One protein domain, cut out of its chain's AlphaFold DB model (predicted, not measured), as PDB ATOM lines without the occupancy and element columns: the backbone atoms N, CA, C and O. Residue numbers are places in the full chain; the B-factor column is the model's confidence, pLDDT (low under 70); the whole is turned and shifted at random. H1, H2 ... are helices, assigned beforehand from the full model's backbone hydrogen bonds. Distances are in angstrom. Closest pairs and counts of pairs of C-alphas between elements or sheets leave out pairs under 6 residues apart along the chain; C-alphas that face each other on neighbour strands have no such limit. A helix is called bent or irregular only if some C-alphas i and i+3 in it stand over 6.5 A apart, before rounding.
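What this domain is: This is residues 109 to 151 of the 153 residues of the protein "Beta-glucosides pts, eiibc" of Lactobacillus uvarum DSM 19971 (UniProt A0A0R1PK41). One long helix, H1, is bent near its middle into two arms, H1a and H1b, that make a wide, open V, and a single short helix, H2, follows the end of the second arm. No part folds back on another, and most of the long helix stands free. The printed part has 43 residues with two named helices, H1 then H2, and no named strand; the class is all helix. The whole is extended, with a radius of gyration of the C-alphas of 17.8 A, and a rod in outline, spanning 55 by 15 by 10 A.

How they stand to each other: By its hydrogen bonds H1, residues 109 to 143, was assigned as one helix, but it is bent: C-alphas 125 and 128 are 6.7 A apart. Its arms H1a, residues 109 to 125, and H1b, residues 128 to 143, stand at a steep tilt of 58 degrees. H1a is itself irregular, with C-alphas 122 and 125 at 6.6 A. H2, residues 146 to 149, and H1b meet only through their link, which is tight, with 2 residues; H1a and H2 are apart. Every O i to N i+4 pair is within hydrogen-bond range in H1b and 12 of 13 are in H1a, while H2 is too short for such a pair.

Where its parts are: H1a begins at C-alpha 109 (112.833, 168.678, 109.320) and is 25.1 A long from first to last C-alpha. H1b, 22.6 A long, begins at C-alpha 128 (124.105, 165.563, 135.782). H2 is 5.5 A long and ends at C-alpha 149 (143.317, 180.900, 151.610).

The domain as a whole: The two C-alphas farthest apart, those of Lys 109 and Val 150, are 55.8 A apart. The printed part has no cut and no long link. Its mean pLDDT is 71.9; 18 residues are under 70, among them 144 to 151.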
ATOM      1  N   LYS A 109     112.652 168.404 107.879       53.44
ATOM      2  CA  LYS A 109     112.833 168.678 109.320       53.44
ATOM      3  C   LYS A 109     113.068 167.420 110.177       53.44
ATOM      4  O   LYS A 109     113.756 167.504 111.186       53.44
ATOM      5  N   SER A 110     112.557 166.260 109.759       55.03
ATOM      6  CA  SER A 110     112.658 164.972 110.461       55.03
ATOM      7  C   SER A 110     114.082 164.401 110.470       55.03
ATOM      8  O   SER A 110     114.499 163.789 111.452       55.03
ATOM      9  N   VAL A 111     114.868 164.639 109.414       65.12
ATOM     10  CA  VAL A 111     116.278 164.210 109.370       65.12
ATOM     11  C   VAL A 111     117.109 165.062 110.329       65.12
ATOM     12  O   VAL A 111     117.861 164.517 111.138       65.12
ATOM     13  N   GLY A 112     116.896 166.383 110.318       71.94
ATOM     14  CA  GLY A 112     117.521 167.307 111.266       71.94
ATOM     15  C   GLY A 112     117.172 166.975 112.716       71.94
ATOM     16  O   GLY A 112     118.071 166.831 113.539       71.94
ATOM     17  N   SER A 113     115.891 166.748 113.026       61.75
ATOM     18  CA  SER A 113     115.469 166.355 114.375       61.75
ATOM     19  C   SER A 113     116.002 164.979 114.780       61.75
ATOM     20  O   SER A 113     116.276 164.769 115.951       61.75
ATOM     21  N   THR A 114     116.220 164.044 113.849       65.69
ATOM     22  CA  THR A 114     116.800 162.725 114.163       65.69
ATOM     23  C   THR A 114     118.284 162.820 114.523       65.69
ATOM     24  O   THR A 114     118.734 162.151 115.451       65.69
ATOM     25  N   ILE A 115     119.054 163.659 113.825       72.69
ATOM     26  CA  ILE A 115     120.470 163.903 114.144       72.69
ATOM     27  C   ILE A 115     120.581 164.695 115.447       72.69
ATOM     28  O   ILE A 115     121.343 164.312 116.332       72.69
ATOM     29  N   LEU A 116     119.767 165.742 115.602       70.88
ATOM     30  CA  LEU A 116     119.698 166.520 116.835       70.88
ATOM     31  C   LEU A 116     119.283 165.651 118.023       70.88
ATOM     32  O   LEU A 116     119.909 165.759 119.065       70.88
ATOM     33  N   ASN A 117     118.329 164.730 117.863       66.88
ATOM     34  CA  ASN A 117     117.941 163.797 118.924       66.88
ATOM     35  C   ASN A 117     119.045 162.778 119.239       66.88
ATOM     36  O   ASN A 117     119.216 162.409 120.396       66.88
ATOM     37  N   LYS A 118     119.844 162.350 118.253       66.94
ATOM     38  CA  LYS A 118     121.027 161.505 118.502       66.94
ATOM     39  C   LYS A 118     122.124 162.255 119.266       66.94
ATOM     40  O   LYS A 118     122.728 161.682 120.168       66.94
ATOM     41  N   ILE A 119     122.355 163.529 118.946       70.50
ATOM     42  CA  ILE A 119     123.315 164.384 119.660       70.50
ATOM     43  C   ILE A 119     122.790 164.719 121.063       70.50
ATOM     44  O   ILE A 119     123.507 164.541 122.045       70.50
ATOM     45  N   ALA A 120     121.526 165.116 121.192       68.81
ATOM     46  CA  ALA A 120     120.881 165.408 122.470       68.81
ATOM     47  C   ALA A 120     120.849 164.177 123.391       68.81
ATOM     48  O   ALA A 120     121.156 164.279 124.580       68.81
ATOM     49  N   GLY A 121     120.600 162.987 122.835       65.56
ATOM     50  CA  GLY A 121     120.681 161.723 123.569       65.56
ATOM     51  C   GLY A 121     122.086 161.430 124.112       65.56
ATOM     52  O   GLY A 121     122.217 160.900 125.211       65.56
ATOM     53  N   SER A 122     123.146 161.838 123.402       71.50
ATOM     54  CA  SER A 122     124.533 161.718 123.890       71.50
ATOM     55  C   SER A 122     124.903 162.740 124.973       71.50
ATOM     56  O   SER A 122     125.793 162.482 125.779       71.50
ATOM     57  N   LEU A 123     124.195 163.873 125.030       67.19
ATOM     58  CA  LEU A 123     124.385 164.915 126.047       67.19
ATOM     59  C   LEU A 123     123.611 164.626 127.335       67.19
ATOM     60  O   LEU A 123     124.019 165.074 128.399       67.19
ATOM     61  N   THR A 124     122.535 163.844 127.259       73.31
ATOM     62  CA  THR A 124     121.716 163.440 128.414       73.31
ATOM     63  C   THR A 124     122.537 162.849 129.574       73.31
ATOM     64  O   THR A 124     122.364 163.318 130.699       73.31
ATOM     65  N   PRO A 125     123.501 161.923 129.363       74.94
ATOM     66  CA  PRO A 125     124.357 161.438 130.452       74.94
ATOM     67  C   PRO A 125     125.353 162.485 130.994       74.94
ATOM     68  O   PRO A 125     125.928 162.273 132.058       74.94
ATOM     69  N   ILE A 126     125.560 163.612 130.302       77.12
ATOM     70  CA  ILE A 126     126.487 164.694 130.687       77.12
ATOM     71  C   ILE A 126     125.772 165.783 131.512       77.12
ATOM     72  O   ILE A 126     126.411 166.483 132.299       77.12
ATOM     73  N   ILE A 127     124.440 165.896 131.405       80.44
ATOM     74  CA  ILE A 127     123.630 166.879 132.149       80.44
ATOM     75  C   ILE A 127     123.873 166.809 133.671       80.44
ATOM     76  O   ILE A 127     124.142 167.863 134.253       80.44
ATOM     77  N   PRO A 128     123.879 165.632 134.335       78.94
ATOM     78  CA  PRO A 128     124.105 165.563 135.782       78.94
ATOM     79  C   PRO A 128     125.490 166.081 136.192       78.94
ATOM     80  O   PRO A 128     125.634 166.742 137.221       78.94
ATOM     81  N   MET A 129     126.504 165.835 135.359       82.31
ATOM     82  CA  MET A 129     127.877 166.281 135.600       82.31
ATOM     83  C   MET A 129     128.005 167.806 135.470       82.31
ATOM     84  O   MET A 129     128.653 168.448 136.296       82.31
ATOM     85  N   LEU A 130     127.344 168.400 134.471       82.25
ATOM     86  CA  LEU A 130     127.317 169.853 134.276       82.25
ATOM     87  C   LEU A 130     126.574 170.570 135.405       82.25
ATOM     88  O   LEU A 130     127.047 171.595 135.900       82.25
ATOM     89  N   VAL A 131     125.446 170.011 135.853       87.06
ATOM     90  CA  VAL A 131     124.691 170.551 136.990       87.06
ATOM     91  C   VAL A 131     125.549 170.514 138.258       87.06
ATOM     92  O   VAL A 131     125.697 171.549 138.908       87.06
ATOM     93  N   ALA A 132     126.211 169.391 138.558       83.88
ATOM     94  CA  ALA A 132     127.104 169.277 139.714       83.88
ATOM     95  C   ALA A 132     128.249 170.309 139.685       83.88
ATOM     96  O   ALA A 132     128.482 171.008 140.673       83.88
ATOM     97  N   ALA A 133     128.917 170.466 138.538       83.44
ATOM     98  CA  ALA A 133     129.989 171.447 138.375       83.44
ATOM     99  C   ALA A 133     129.490 172.893 138.559       83.44
ATOM    100  O   ALA A 133     130.162 173.711 139.192       83.44
ATOM    101  N   SER A 134     128.297 173.208 138.045       83.69
ATOM    102  CA  SER A 134     127.696 174.542 138.171       83.69
ATOM    103  C   SER A 134     127.331 174.885 139.618       83.69
ATOM    104  O   SER A 134     127.650 175.978 140.087       83.69
ATOM    105  N   MET A 135     126.754 173.935 140.359       89.12
ATOM    106  CA  MET A 135     126.399 174.133 141.764       89.12
ATOM    107  C   MET A 135     127.638 174.247 142.649       89.12
ATOM    108  O   MET A 135     127.663 175.078 143.551       89.12
ATOM    109  N   PHE A 136     128.694 173.482 142.361       83.69
ATOM    110  CA  PHE A 136     129.957 173.594 143.089       83.69
ATOM    111  C   PHE A 136     130.611 174.965 142.884       83.69
ATOM    112  O   PHE A 136     131.044 175.608 143.838       83.69
ATOM    113  N   LYS A 137     130.616 175.469 141.644       80.06
ATOM    114  CA  LYS A 137     131.152 176.801 141.335       80.06
ATOM    115  C   LYS A 137     130.319 177.922 141.968       80.06
ATOM    116  O   LYS A 137     130.887 178.897 142.451       80.06
ATOM    117  N   MET A 138     128.997 177.761 142.019       83.62
ATOM    118  CA  MET A 138     128.094 178.671 142.731       83.62
ATOM    119  C   MET A 138     128.335 178.647 144.244       83.62
ATOM    120  O   MET A 138     128.374 179.701 144.868       83.62
ATOM    121  N   LEU A 139     128.556 177.470 144.831       81.81
ATOM    122  CA  LEU A 139     128.866 177.328 146.252       81.81
ATOM    123  C   LEU A 139     130.173 178.046 146.615       81.81
ATOM    124  O   LEU A 139     130.208 178.797 147.586       81.81
ATOM    125  N   VAL A 140     131.221 177.884 145.800       80.94
ATOM    126  CA  VAL A 140     132.495 178.607 145.968       80.94
ATOM    127  C   VAL A 140     132.309 180.121 145.808       80.94
ATOM    128  O   VAL A 140     132.900 180.892 146.557       80.94
ATOM    129  N   ALA A 141     131.462 180.568 144.878       82.75
ATOM    130  CA  ALA A 141     131.166 181.991 144.705       82.75
ATOM    131  C   ALA A 141     130.404 182.595 145.901       82.75
ATOM    132  O   ALA A 141     130.668 183.734 146.274       82.75
ATOM    133  N   VAL A 142     129.489 181.837 146.517       81.25
ATOM    134  CA  VAL A 142     128.693 182.276 147.679       81.25
ATOM    135  C   VAL A 142     129.513 182.278 148.972       81.25
ATOM    136  O   VAL A 142     129.376 183.199 149.772       81.25
ATOM    137  N   LEU A 143     130.385 181.286 149.177       79.44
ATOM    138  CA  LEU A 143     131.276 181.223 150.347       79.44
ATOM    139  C   LEU A 143     132.454 182.218 150.260       79.44
ATOM    140  O   LEU A 143     133.173 182.411 151.241       79.44
ATOM    141  N   GLY A 144     132.634 182.866 149.104       69.62
ATOM    142  CA  GLY A 144     133.745 183.771 148.825       69.62
ATOM    143  C   GLY A 144     135.098 183.043 148.734       69.62
ATOM    144  O   GLY A 144     135.193 181.853 149.015       69.62
ATOM    145  N   PRO A 145     136.189 183.732 148.354       65.88
ATOM    146  CA  PRO A 145     137.524 183.128 148.208       65.88
ATOM    147  C   PRO A 145     138.195 182.701 149.533       65.88
ATOM    148  O   PRO A 145     139.281 182.122 149.518       65.88
ATOM    149  N   ALA A 146     137.567 182.958 150.685       57.22
ATOM    150  CA  ALA A 146     138.155 182.771 152.012       57.22
ATOM    151  C   ALA A 146     138.538 181.319 152.394       57.22
ATOM    152  O   ALA A 146     139.623 181.142 152.949       57.22
ATOM    153  N   PRO A 147     137.753 180.259 152.104       56.34
ATOM    154  CA  PRO A 147     138.102 178.912 152.549       56.34
ATOM    155  C   PRO A 147     139.273 178.298 151.764       56.34
ATOM    156  O   PRO A 147     139.814 177.292 152.198       56.34
ATOM    157  N   ILE A 148     139.705 178.894 150.646       57.31
ATOM    158  CA  ILE A 148     140.882 178.447 149.880       57.31
ATOM    159  C   ILE A 148     142.188 179.084 150.380       57.31
ATOM    160  O   ILE A 148     143.241 178.469 150.251       57.31
ATOM    161  N   LEU A 149     142.134 180.260 151.015       50.97
ATOM    162  CA  LEU A 149     143.317 180.900 151.610       50.97
ATOM    163  C   LEU A 149     143.721 180.312 152.973       50.97
ATOM    164  O   LEU A 149     144.872 180.457 153.362       50.97
ATOM    165  N   VAL A 150     142.818 179.630 153.688       53.56
ATOM    166  CA  VAL A 150     143.102 179.054 155.023       53.56
ATOM    167  C   VAL A 150     143.807 177.691 154.953       53.56
ATOM    168  O   VAL A 150     144.463 177.291 155.905       53.56
ATOM    169  N   PHE A 151     143.724 176.984 153.822       55.47
ATOM    170  CA  PHE A 151     144.379 175.681 153.625       55.47
ATOM    171  C   PHE A 151     145.688 175.765 152.813       55.47
ATOM    172  O   PHE A 151     146.221 174.733 152.413       55.47
TER     173      PHE A 151